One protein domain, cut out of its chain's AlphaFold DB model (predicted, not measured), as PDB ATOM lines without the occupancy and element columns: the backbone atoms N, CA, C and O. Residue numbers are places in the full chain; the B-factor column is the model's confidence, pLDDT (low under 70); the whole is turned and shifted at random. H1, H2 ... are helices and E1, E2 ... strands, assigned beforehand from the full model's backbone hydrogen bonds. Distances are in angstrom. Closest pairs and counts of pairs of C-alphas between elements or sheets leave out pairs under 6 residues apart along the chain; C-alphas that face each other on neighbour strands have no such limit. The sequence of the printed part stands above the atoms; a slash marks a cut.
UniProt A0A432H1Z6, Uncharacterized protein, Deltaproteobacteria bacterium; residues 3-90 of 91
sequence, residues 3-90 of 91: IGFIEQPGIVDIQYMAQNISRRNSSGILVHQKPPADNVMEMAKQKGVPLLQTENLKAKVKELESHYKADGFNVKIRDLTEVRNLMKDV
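This is residues 3 to 90 of the 91 residues of an uncharacterized protein of Deltaproteobacteria bacterium (UniProt A0A432H1Z6). A small sheet of four parallel strands lies between helices, with H1 over one face, H3 over the other, H2 side by side with H1, and H4 at the end of E4. The printed part has 88 residues with four named helices and four named strands, in the order E1 H1 E2 H2 E3 H3 E4 H4, and the sheet runs E3 E2 E1 E4. It is mixed, helices and strands, and compact, with a radius of gyration of the C-alphas of 12.5 A and spans of 34 by 30 by 28 A.

E1, residues 3 to 6, begins at C-alpha 3 (16.981, -22.476, 5.189). H1, residues 11 to 23, is 18.2 A long; E2, residues 28 to 32, 13.4 A. H2 is residues 38 to 46, E3 residues 51 to 53. H3, residues 57 to 70, is 19.9 A long. E4, residues 76 to 79, runs directly into H4, residues 80 to 88, ending at C-alpha 88 (18.215, -30.772, 25.399).

Across neighbour strands, N 3 and O 76 are 2.8 A apart in E1 and E4, N 31 and O 4 2.8 A in E2 and E1, and N 52 and O 30 2.9 A in E3 and E2. H1 is on the sheet at a height of 9.4 A, along the strands; H3 is on the opposite face at 9.0 A. E1, H1, E2 and E2, H2, E3 are strand-helix-strand units, parallel neighbour strands joined through a helix, with right-handed crossovers; E3, H3, E4 is a split one, with E2 and E1 between its strands, also right-handed. H2 is only just not on the sheet, with 4 pairs of C-alphas within 10 A. It touches residues 11 to 14 of H1, C-alphas 11 and 40 being closest at 5.5 A, at a shallow tilt of 9 degrees, the same way. H4 only grazes the sheet with residues 80 to 82. It only just touches H1, with 3 pairs of C-alphas within 8 A, closest those of Asp 13 and Leu 80 at 6.5 A. H1 and H3 are apart. Every O i to N i+4 pair is within hydrogen-bond range in H1, H2, H3 and H4.

The C-alphas farthest apart, those of Ala 70 and Val 90, are 37.9 A apart. The printed part has no cut, and each link is tight. Mean pLDDT of the printed part is 90.9; residues 87 to 90 are under 70.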
ATOM      1  N   ILE A   3      17.751 -23.543   4.548       94.69
ATOM      2  CA  ILE A   3      16.981 -22.476   5.189       94.69
ATOM      3  C   ILE A   3      16.670 -22.918   6.616       94.69
ATOM      4  O   ILE A   3      15.849 -23.809   6.830       94.69
ATOM      5  N   GLY A   4      17.343 -22.310   7.587       94.75
ATOM      6  CA  GLY A   4      16.985 -22.436   8.996       94.75
ATOM      7  C   GLY A   4      15.980 -21.358   9.369       94.75
ATOM      8  O   GLY A   4      16.074 -20.240   8.862       94.75
ATOM      9  N   PHE A   5      15.044 -21.658  10.262       96.25
ATOM     10  CA  PHE A   5      14.205 -20.627  10.865       96.25
ATOM     11  C   PHE A   5      14.058 -20.821  12.370       96.25
ATOM     12  O   PHE A   5      14.065 -21.949  12.866       96.25
ATOM     13  N   ILE A   6      13.961 -19.705  13.091       95.31
ATOM     14  CA  ILE A   6      13.762 -19.679  14.540       95.31
ATOM     15  C   ILE A   6      13.154 -18.349  14.979       95.31
ATOM     16  O   ILE A   6      13.343 -17.334  14.323       95.31
ATOM     17  N   GLU A   7      12.459 -18.310  16.111       94.19
ATOM     18  CA  GLU A   7      11.959 -17.044  16.652       94.19
ATOM     19  C   GLU A   7      13.100 -16.094  17.044       94.19
ATOM     20  O   GLU A   7      13.167 -14.977  16.535       94.19
ATOM     21  N   GLN A   8      14.026 -16.545  17.897       94.31
ATOM     22  CA  GLN A   8      15.187 -15.769  18.333       94.31
ATOM     23  C   GLN A   8      16.481 -16.594  18.200       94.31
ATOM     24  O   GLN A   8      16.624 -17.620  18.885       94.31
ATOM     25  N   PRO A   9      17.441 -16.158  17.364       94.38
ATOM     26  CA  PRO A   9      18.683 -16.886  17.161       94.38
ATOM     27  C   PRO A   9      19.570 -16.853  18.399       94.38
ATOM     28  O   PRO A   9      19.673 -15.847  19.098       94.38
ATOM     29  N   GLY A  10      20.255 -17.962  18.623       93.38
ATOM     30  CA  GLY A  10      21.268 -18.141  19.647       93.38
ATOM     31  C   GLY A  10      22.531 -18.750  19.053       93.38
ATOM     32  O   GLY A  10      22.559 -19.199  17.908       93.38
ATOM     33  N   ILE A  11      23.584 -18.802  19.865       92.44
ATOM     34  CA  ILE A  11      24.910 -19.296  19.467       92.44
ATOM     35  C   ILE A  11      24.846 -20.702  18.849       92.44
ATOM     36  O   ILE A  11      25.441 -20.949  17.801       92.44
ATOM     37  N   VAL A  12      24.079 -21.605  19.465       90.88
ATOM     38  CA  VAL A  12      23.934 -22.999  19.011       90.88
ATOM     39  C   VAL A  12      23.324 -23.079  17.609       90.88
ATOM     40  O   VAL A  12      23.760 -23.893  16.800       90.88
ATOM     41  N   ASP A  13      22.376 -22.201  17.279       93.25
ATOM     42  CA  ASP A  13      21.732 -22.202  15.960       93.25
ATOM     43  C   ASP A  13      22.714 -21.797  14.870       93.25
ATOM     44  O   ASP A  13      22.767 -22.425  13.816       93.25
ATOM     45  N   ILE A  14      23.522 -20.767  15.136       94.75
ATOM     46  CA  ILE A  14      24.547 -20.305  14.199       94.75
ATOM     47  C   ILE A  14      25.580 -21.402  13.966       94.75
ATOM     48  O   ILE A  14      25.942 -21.673  12.822       94.75
ATOM     49  N   GLN A  15      26.023 -22.072  15.031       93.12
ATOM     50  CA  GLN A  15      26.955 -23.193  14.923       93.12
ATOM     51  C   GLN A  15      26.359 -24.349  14.115       93.12
ATOM     52  O   GLN A  15      27.021 -24.871  13.215       93.12
ATOM     53  N   TYR A  16      25.103 -24.709  14.383       92.44
ATOM     54  CA  TYR A  16      24.391 -25.741  13.637       92.44
ATOM     55  C   TYR A  16      24.269 -25.383  12.150       92.44
ATOM     56  O   TYR A  16      24.572 -26.211  11.285       92.44
ATOM     57  N   MET A  17      23.875 -24.145  11.838       94.56
ATOM     58  CA  MET A  17      23.775 -23.636  10.469       94.56
ATOM     59  C   MET A  17      25.127 -23.698   9.758       94.56
ATOM     60  O   MET A  17      25.235 -24.318   8.701       94.56
ATOM     61  N   ALA A  18      26.170 -23.126  10.362       93.88
ATOM     62  CA  ALA A  18      27.517 -23.089   9.803       93.88
ATOM     63  C   ALA A  18      28.064 -24.497   9.530       93.88
ATOM     64  O   ALA A  18      28.623 -24.764   8.466       93.88
ATOM     65  N   GLN A  19      27.847 -25.430  10.462       92.62
ATOM     66  CA  GLN A  19      28.264 -26.817  10.303       92.62
ATOM     67  C   GLN A  19      27.535 -27.501   9.138       92.62
ATOM     68  O   GLN A  19      28.164 -28.230   8.373       92.62
ATOM     69  N   ASN A  20      26.229 -27.272   8.971       91.31
ATOM     70  CA  ASN A  20      25.455 -27.871   7.879       91.31
ATOM     71  C   ASN A  20      25.790 -27.267   6.509       91.31
ATOM     72  O   ASN A  20      25.891 -28.013   5.536       91.31
ATOM     73  N   ILE A  21      25.987 -25.949   6.444       91.06
ATOM     74  CA  ILE A  21      26.444 -25.213   5.254       91.06
ATOM     75  C   ILE A  21      27.802 -25.765   4.803       91.06
ATOM     76  O   ILE A  21      27.938 -26.228   3.670       91.06
ATOM     77  N   SER A  22      28.769 -25.820   5.724       90.69
ATOM     78  CA  SER A  22      30.129 -26.294   5.453       90.69
ATOM     79  C   SER A  22      30.168 -27.775   5.056       90.69
ATOM     80  O   SER A  22      30.686 -28.108   3.992       90.69
ATOM     81  N   ARG A  23      29.552 -28.673   5.842       88.75
ATOM     82  CA  ARG A  23      29.564 -30.127   5.568       88.75
ATOM     83  C   ARG A  23      28.942 -30.500   4.226       88.75
ATOM     84  O   ARG A  23      29.277 -31.541   3.673       88.75
ATOM     85  N   ARG A  24      27.989 -29.705   3.739       84.88
ATOM     86  CA  ARG A  24      27.245 -29.991   2.504       84.88
ATOM     87  C   ARG A  24      27.725 -29.172   1.315       84.88
ATOM     88  O   ARG A  24      27.100 -29.272   0.265       84.88
ATOM     89  N   ASN A  25      28.767 -28.356   1.496       85.50
ATOM     90  CA  ASN A  25      29.223 -27.372   0.516       85.50
ATOM     91  C   ASN A  25      28.040 -26.606  -0.118       85.50
ATOM     92  O   ASN A  25      27.928 -26.480  -1.334       85.50
ATOM     93  N   SER A  26      27.086 -26.188   0.720       85.69
ATOM     94  CA  SER A  26      25.823 -25.570   0.304       85.69
ATOM     95  C   SER A  26      25.726 -24.180   0.900       85.69
ATOM     96  O   SER A  26      26.085 -23.987   2.052       85.69
ATOM     97  N   SER A  27      25.117 -23.245   0.175       89.25
ATOM     98  CA  SER A  27      24.670 -21.975   0.762       89.25
ATOM     99  C   SER A  27      23.534 -22.197   1.765       89.25
ATOM    100  O   SER A  27      22.788 -23.186   1.657       89.25
ATOM    101  N   GLY A  28      23.383 -21.272   2.713       92.38
ATOM    102  CA  GLY A  28      22.253 -21.261   3.630       92.38
ATOM    103  C   GLY A  28      21.952 -19.889   4.220       92.38
ATOM    104  O   GLY A  28      22.746 -18.967   4.083       92.38
ATOM    105  N   ILE A  29      20.783 -19.770   4.843       95.12
ATOM    106  CA  ILE A  29      20.257 -18.539   5.444       95.12
ATOM    107  C   ILE A  29      19.471 -18.882   6.709       95.12
ATOM    108  O   ILE A  29      18.772 -19.899   6.745       95.12
ATOM    109  N   LEU A  30      19.597 -18.053   7.744       96.38
ATOM    110  CA  LEU A  30      18.816 -18.163   8.971       96.38
ATOM    111  C   LEU A  30      17.767 -17.052   9.025       96.38
ATOM    112  O   LEU A  30      18.095 -15.874   9.147       96.38
ATOM    113  N   VAL A  31      16.501 -17.446   8.956       97.12
ATOM    114  CA  VAL A  31      15.354 -16.550   9.076       97.12
ATOM    115  C   VAL A  31      14.958 -16.434  10.544       97.12
ATOM    116  O   VAL A  31      14.822 -17.448  11.230       97.12
ATOM    117  N   HIS A  32      14.764 -15.214  11.035       96.75
ATOM    118  CA  HIS A  32      14.411 -14.979  12.425       96.75
ATOM    119  C   HIS A  32      13.366 -13.891  12.627       96.75
ATOM    120  O   HIS A  32      13.188 -13.028  11.773       96.75
ATOM    121  N   GLN A  33      12.659 -13.943  13.756       94.69
ATOM    122  CA  GLN A  33      11.599 -12.982  14.060       94.69
ATOM    123  C   GLN A  33      12.086 -11.857  14.966       94.69
ATOM    124  O   GLN A  33      11.907 -10.675  14.675       94.69
ATOM    125  N   LYS A  34      12.745 -12.235  16.056       94.62
ATOM    126  CA  LYS A  34      13.322 -11.324  17.037       94.62
ATOM    127  C   LYS A  34      14.787 -11.055  16.717       94.62
ATOM    128  O   LYS A  34      15.464 -11.948  16.196       94.62
ATOM    129  N   PRO A  35      15.298  -9.856  17.032       92.81
ATOM    130  CA  PRO A  35      16.708  -9.565  16.856       92.81
ATOM    131  C   PRO A  35      17.560 -10.506  17.734       92.81
ATOM    132  O   PRO A  35      17.226 -10.746  18.900       92.81
ATOM    133  N   PRO A  36      18.635 -11.085  17.181       93.44
ATOM    134  CA  PRO A  36      19.635 -11.811  17.959       93.44
ATOM    135  C   PRO A  36      20.425 -10.868  18.880       93.44
ATOM    136  O   PRO A  36      20.473  -9.661  18.657       93.44
ATOM    137  N   ALA A  37      21.083 -11.431  19.894       95.06
ATOM    138  CA  ALA A  37      22.057 -10.692  20.697       95.06
ATOM    139  C   ALA A  37      23.327 -10.364  19.883       95.06
ATOM    140  O   ALA A  37      23.654 -11.072  18.926       95.06
ATOM    141  N   ASP A  38      24.072  -9.334  20.288       95.19
ATOM    142  CA  ASP A  38      25.246  -8.834  19.550       95.19
ATOM    143  C   ASP A  38      26.299  -9.918  19.290       95.19
ATOM    144  O   ASP A  38      26.748 -10.107  18.161       95.19
ATOM    145  N   ASN A  39      26.608 -10.725  20.304       95.19
ATOM    146  CA  ASN A  39      27.538 -11.849  20.183       95.19
ATOM    147  C   ASN A  39      27.076 -12.914  19.166       95.19
ATOM    148  O   ASN A  39      27.898 -13.563  18.517       95.19
ATOM    149  N   VAL A  40      25.764 -13.100  19.003       94.94
ATOM    150  CA  VAL A  40      25.186 -14.011  18.006       94.94
ATOM    151  C   VAL A  40      25.313 -13.409  16.605       94.94
ATOM    152  O   VAL A  40      25.647 -14.138  15.671       94.94
ATOM    153  N   MET A  41      25.112 -12.095  16.451       94.94
ATOM    154  CA  MET A  41      25.323 -11.394  15.176       94.94
ATOM    155  C   MET A  41      26.782 -11.452  14.728       94.94
ATOM    156  O   MET A  41      27.065 -11.785  13.574       94.94
ATOM    157  N   GLU A  42      27.713 -11.177  15.642       95.94
ATOM    158  CA  GLU A  42      29.148 -11.273  15.376       95.94
ATOM    159  C   GLU A  42      29.534 -12.683  14.936       95.94
ATOM    160  O   GLU A  42      30.208 -12.855  13.918       95.94
ATOM    161  N   MET A  43      29.048 -13.704  15.645       95.25
ATOM    162  CA  MET A  43      29.306 -15.091  15.277       95.25
ATOM    163  C   MET A  43      28.712 -15.444  13.911       95.25
ATOM    164  O   MET A  43      29.375 -16.112  13.117       95.25
ATOM    165  N   ALA A  44      27.489 -15.001  13.614       95.31
ATOM    166  CA  ALA A  44      26.853 -15.243  12.324       95.31
ATOM    167  C   ALA A  44      27.692 -14.662  11.180       95.31
ATOM    168  O   ALA A  44      27.969 -15.358  10.202       95.31
ATOM    169  N   LYS A  45      28.206 -13.439  11.355       94.81
ATOM    170  CA  LYS A  45      29.125 -12.801  10.407       94.81
ATOM    171  C   LYS A  45      30.439 -13.574  10.268       94.81
ATOM    172  O   LYS A  45      30.850 -13.869   9.150       94.81
ATOM    173  N   GLN A  46      31.072 -13.950  11.381       94.81
ATOM    174  CA  GLN A  46      32.330 -14.710  11.382       94.81
ATOM    175  C   GLN A  46      32.199 -16.079  10.707       94.81
ATOM    176  O   GLN A  46      33.130 -16.545  10.054       94.81
ATOM    177  N   LYS A  47      31.055 -16.744  10.878       93.12
ATOM    178  CA  LYS A  47      30.785 -18.076  10.326       93.12
ATOM    179  C   LYS A  47      30.152 -18.043   8.934       93.12
ATOM    180  O   LYS A  47      29.887 -19.109   8.383       93.12
ATOM    181  N   GLY A  48      29.906 -16.856   8.374       92.81
ATOM    182  CA  GLY A  48      29.284 -16.702   7.061       92.81
ATOM    183  C   GLY A  48      27.848 -17.228   7.012       92.81
ATOM    184  O   GLY A  48      27.458 -17.828   6.016       92.81
ATOM    185  N   VAL A  49      27.075 -17.044   8.087       95.31
ATOM    186  CA  VAL A  49      25.648 -17.389   8.157       95.31
ATOM    187  C   VAL A  49      24.829 -16.104   7.996       95.31
ATOM    188  O   VAL A  49      24.751 -15.316   8.939       95.31
ATOM    189  N   PRO A  50      24.211 -15.862   6.829       95.12
ATOM    190  CA  PRO A  50      23.330 -14.720   6.626       95.12
ATOM    191  C   PRO A  50      22.108 -14.802   7.542       95.12
ATOM    192  O   PRO A  50      21.468 -15.855   7.640       95.12
ATOM    193  N   LEU A  51      21.778 -13.681   8.180       95.31
ATOM    194  CA  LEU A  51      20.600 -13.525   9.029       95.31
ATOM    195  C   LEU A  51      19.550 -12.688   8.303       95.31
ATOM    196  O   LEU A  51      19.877 -11.662   7.711       95.31
ATOM    197  N   LEU A  52      18.294 -13.126   8.355       96.12
ATOM    198  CA  LEU A  52      17.168 -12.419   7.762       96.12
ATOM    199  C   LEU A  52      16.045 -12.250   8.777       96.12
ATOM    200  O   LEU A  52      15.406 -13.228   9.161       96.12
ATOM    201  N   GLN A  53      15.765 -11.005   9.147       95.81
ATOM    202  CA  GLN A  53      14.661 -10.682  10.040       95.81
ATOM    203  C   GLN A  53      13.324 -10.612   9.282       95.81
ATOM    204  O   GLN A  53      13.254 -10.068   8.180       95.81
ATOM    205  N   THR A  54      12.253 -11.142   9.871       95.38
ATOM    206  CA  THR A  54      10.881 -11.077   9.339       95.38
ATOM    207  C   THR A  54       9.851 -11.139  10.460       95.38
ATOM    208  O   THR A  54      10.037 -11.849  11.439       95.38
ATOM    209  N   GLU A  55       8.710 -10.475  10.312       92.81
ATOM    210  CA  GLU A  55       7.613 -10.583  11.283       92.81
ATOM    211  C   GLU A  55       6.854 -11.914  11.171       92.81
ATOM    212  O   GLU A  55       6.277 -12.389  12.147       92.81
ATOM    213  N   ASN A  56       6.876 -12.546   9.989       93.75
ATOM    214  CA  ASN A  56       6.191 -13.807   9.718       93.75
ATOM    215  C   ASN A  56       7.164 -14.849   9.152       93.75
ATOM    216  O   ASN A  56       7.448 -14.884   7.950       93.75
ATOM    217  N   LEU A  57       7.654 -15.724  10.037       92.19
ATOM    218  CA  LEU A  57       8.598 -16.792   9.695       92.19
ATOM    219  C   LEU A  57       8.045 -17.718   8.610       92.19
ATOM    220  O   LEU A  57       8.704 -17.954   7.602       92.19
ATOM    221  N   LYS A  58       6.818 -18.221   8.794       91.06
ATOM    222  CA  LYS A  58       6.214 -19.214   7.893       91.06
ATOM    223  C   LYS A  58       6.045 -18.663   6.481       91.06
ATOM    224  O   LYS A  58       6.397 -19.338   5.516       91.06
ATOM    225  N   ALA A  59       5.533 -17.437   6.367       94.00
ATOM    226  CA  ALA A  59       5.360 -16.786   5.076       94.00
ATOM    227  C   ALA A  59       6.711 -16.582   4.378       94.00
ATOM    228  O   ALA A  59       6.864 -16.971   3.221       94.00
ATOM    229  N   LYS A  60       7.713 -16.063   5.102       94.31
ATOM    230  CA  LYS A  60       9.022 -15.772   4.510       94.31
ATOM    231  C   LYS A  60       9.787 -17.030   4.111       94.31
ATOM    232  O   LYS A  60      10.398 -17.063   3.049       94.31
ATOM    233  N   VAL A  61       9.733 -18.086   4.921       94.38
ATOM    234  CA  VAL A  61      10.356 -19.377   4.589       94.38
ATOM    235  C   VAL A  61       9.731 -19.970   3.327       94.38
ATOM    236  O   VAL A  61      10.470 -20.416   2.455       94.38
ATOM    237  N   LYS A  62       8.400 -19.919   3.184       94.62
ATOM    238  CA  LYS A  62       7.693 -20.410   1.990       94.62
ATOM    239  C   LYS A  62       8.024 -19.596   0.736       94.62
ATOM    240  O   LYS A  62       8.166 -20.162  -0.349       94.62
ATOM    241  N   GLU A  63       8.150 -18.280   0.883       95.12
ATOM    242  CA  GLU A  63       8.591 -17.376  -0.184       95.12
ATOM    243  C   GLU A  63      10.003 -17.748  -0.659       95.12
ATOM    244  O   GLU A  63      10.197 -18.035  -1.839       95.12
ATOM    245  N   LEU A  64      10.966 -17.834   0.267       94.19
ATOM    246  CA  LEU A  64      12.350 -18.200  -0.046       94.19
ATOM    247  C   LEU A  64      12.450 -19.606  -0.636       94.19
ATOM    248  O   LEU A  64      13.196 -19.825  -1.584       94.19
ATOM    249  N   GLU A  65      11.702 -20.564  -0.095       94.19
ATOM    250  CA  GLU A  65      11.651 -21.920  -0.631       94.19
ATOM    251  C   GLU A  65      11.216 -21.921  -2.092       94.19
ATOM    252  O   GLU A  65      11.866 -22.551  -2.924       94.19
ATOM    253  N   SER A  66      10.128 -21.214  -2.394       94.44
ATOM    254  CA  SER A  66       9.563 -21.152  -3.741       94.44
ATOM    255  C   SER A  66      10.523 -20.451  -4.703       94.44
ATOM    256  O   SER A  66      10.735 -20.941  -5.808       94.44
ATOM    257  N   HIS A  67      11.157 -19.364  -4.254       93.75
ATOM    258  CA  HIS A  67      12.164 -18.628  -5.015       93.75
ATOM    259  C   HIS A  67      13.382 -19.504  -5.354       93.75
ATOM    260  O   HIS A  67      13.672 -19.731  -6.522       93.75
ATOM    261  N   TYR A  68      14.032 -20.110  -4.355       93.12
ATOM    262  CA  TYR A  68      15.220 -20.935  -4.597       93.12
ATOM    263  C   TYR A  68      14.913 -22.244  -5.335       93.12
ATOM    264  O   TYR A  68      15.771 -22.750  -6.057       93.12
ATOM    265  N   LYS A  69      13.709 -22.811  -5.181       92.75
ATOM    266  CA  LYS A  69      13.277 -23.949  -6.003       92.75
ATOM    267  C   LYS A  69      13.111 -23.551  -7.469       92.75
ATOM    268  O   LYS A  69      13.503 -24.334  -8.331       92.75
ATOM    269  N   ALA A  70      12.563 -22.366  -7.749       93.81
ATOM    270  CA  ALA A  70      12.435 -21.851  -9.113       93.81
ATOM    271  C   ALA A  70      13.807 -21.630  -9.774       93.81
ATOM    272  O   ALA A  70      13.973 -21.935 -10.950       93.81
ATOM    273  N   ASP A  71      14.806 -21.228  -8.987       91.00
ATOM    274  CA  ASP A  71      16.203 -21.088  -9.423       91.00
ATOM    275  C   ASP A  71      16.943 -22.438  -9.577       91.00
ATOM    276  O   ASP A  71      18.134 -22.477  -9.888       91.00
ATOM    277  N   GLY A  72      16.265 -23.569  -9.346       90.50
ATOM    278  CA  GLY A  72      16.822 -24.915  -9.513       90.50
ATOM    279  C   GLY A  72      17.622 -25.441  -8.317       90.50
ATOM    280  O   GLY A  72      18.236 -26.508  -8.406       90.50
ATOM    281  N   PHE A  73      17.620 -24.750  -7.173       89.75
ATOM    282  CA  PHE A  73      18.287 -25.256  -5.976       89.75
ATOM    283  C   PHE A  73      17.481 -26.368  -5.302       89.75
ATOM    284  O   PHE A  73      16.272 -26.275  -5.092       89.75
ATOM    285  N   ASN A  74      18.190 -27.382  -4.803       88.69
ATOM    286  CA  ASN A  74      17.628 -28.290  -3.809       88.69
ATOM    287  C   ASN A  74      17.543 -27.565  -2.451       88.69
ATOM    288  O   ASN A  74      18.571 -27.302  -1.806       88.69
ATOM    289  N   VAL A  75      16.323 -27.197  -2.052       91.06
ATOM    290  CA  VAL A  75      16.033 -26.459  -0.818       91.06
ATOM    291  C   VAL A  75      15.732 -27.426   0.322       91.06
ATOM    292  O   VAL A  75      14.834 -28.259   0.231       91.06
ATOM    293  N   LYS A  76      16.459 -27.281   1.432       91.38
ATOM    294  CA  LYS A  76      16.185 -27.976   2.692       91.38
ATOM    295  C   LYS A  76      15.823 -26.963   3.761       91.38
ATOM    296  O   LYS A  76      16.619 -26.074   4.049       91.38
ATOM    297  N   ILE A  77      14.647 -27.131   4.346       92.62
ATOM    298  CA  ILE A  77      14.125 -26.270   5.404       92.62
ATOM    299  C   ILE A  77      14.306 -26.977   6.746       92.62
ATOM    300  O   ILE A  77      14.117 -28.194   6.834       92.62
ATOM    301  N   ARG A  78      14.675 -26.231   7.790       92.75
ATOM    302  CA  ARG A  78      14.796 -26.763   9.148       92.75
ATOM    303  C   ARG A  78      14.283 -25.777  10.193       92.75
ATOM    304  O   ARG A  78      14.726 -24.631  10.222       92.75
ATOM    305  N   ASP A  79      13.411 -26.259  11.075       92.62
ATOM    306  CA  ASP A  79      13.066 -25.560  12.312       92.62
ATOM    307  C   ASP A  79      14.191 -25.774  13.330       92.62
ATOM    308  O   ASP A  79      14.504 -26.910  13.699       92.62
ATOM    309  N   LEU A  80      14.844 -24.695  13.755       90.81
ATOM    310  CA  LEU A  80      15.940 -24.797  14.719       90.81
ATOM    311  C   LEU A  80      15.443 -24.888  16.166       90.81
ATOM    312  O   LEU A  80      16.190 -25.321  17.042       90.81
ATOM    313  N   THR A  81      14.170 -24.580  16.421       88.25
ATOM    314  CA  THR A  81      13.518 -24.817  17.716       88.25
ATOM    315  C   THR A  81      13.476 -26.313  18.022       88.25
ATOM    316  O   THR A  81      13.848 -26.735  19.116       88.25
ATOM    317  N   GLU A  82      13.112 -27.134  17.032       83.88
ATOM    318  CA  GLU A  82      13.122 -28.597  17.161       83.88
ATOM    319  C   GLU A  82      14.536 -29.136  17.396       83.88
ATOM    320  O   GLU A  82      14.739 -30.017  18.229       83.88
ATOM    321  N   VAL A  83      15.532 -28.582  16.695       81.19
ATOM    322  CA  VAL A  83      16.942 -28.968  16.866       81.19
ATOM    323  C   VAL A  83      17.414 -28.686  18.291       81.19
ATOM    324  O   VAL A  83      18.056 -29.542  18.899       81.19
ATOM    325  N   ARG A  84      17.063 -27.524  18.853       79.81
ATOM    326  CA  ARG A  84      17.374 -27.197  20.251       79.81
ATOM    327  C   ARG A  84      16.702 -28.158  21.228       79.81
ATOM    328  O   ARG A  84      17.341 -28.562  22.194       79.81
ATOM    329  N   ASN A  85      15.442 -28.519  20.994       77.56
ATOM    330  CA  ASN A  85      14.722 -29.450  21.865       77.56
ATOM    331  C   ASN A  85      15.357 -30.847  21.840       77.56
ATOM    332  O   ASN A  85      15.597 -31.416  22.896       77.56
ATOM    333  N   LEU A  86      15.738 -31.341  20.657       73.50
ATOM    334  CA  LEU A  86      16.460 -32.608  20.511       73.50
ATOM    335  C   LEU A  86      17.814 -32.602  21.231       73.50
ATOM    336  O   LEU A  86      18.204 -33.612  21.797       73.50
ATOM    337  N   MET A  87      18.539 -31.482  21.222       67.69
ATOM    338  CA  MET A  87      19.816 -31.373  21.937       67.69
ATOM    339  C   MET A  87      19.650 -31.305  23.460       67.69
ATOM    340  O   MET A  87      20.554 -31.723  24.174       67.69
ATOM    341  N   LYS A  88      18.519 -30.792  23.960       62.56
ATOM    342  CA  LYS A  88      18.215 -30.772  25.399       62.56
ATOM    343  C   LYS A  88      17.875 -32.153  25.955       62.56
ATOM    344  O   LYS A  88      18.177 -32.404  27.111       62.56
ATOM    345  N   ASP A  89      17.273 -33.019  25.145       55.44
ATOM    346  CA  ASP A  89      16.833 -34.366  25.549       55.44
ATOM    347  C   ASP A  89      17.985 -35.394  25.616       55.44
ATOM    348  O   ASP A  89      17.797 -36.541  26.004       55.44
ATOM    349  N   VAL A  90      19.196 -34.999  25.206       51.97
ATOM    350  CA  VAL A  90      20.398 -35.858  25.187       51.97
ATOM    351  C   VAL A  90      21.311 -35.586  26.403       51.97
ATOM    352  O   VAL A  90      22.438 -36.075  26.449       51.97
TER     353      VAL A  90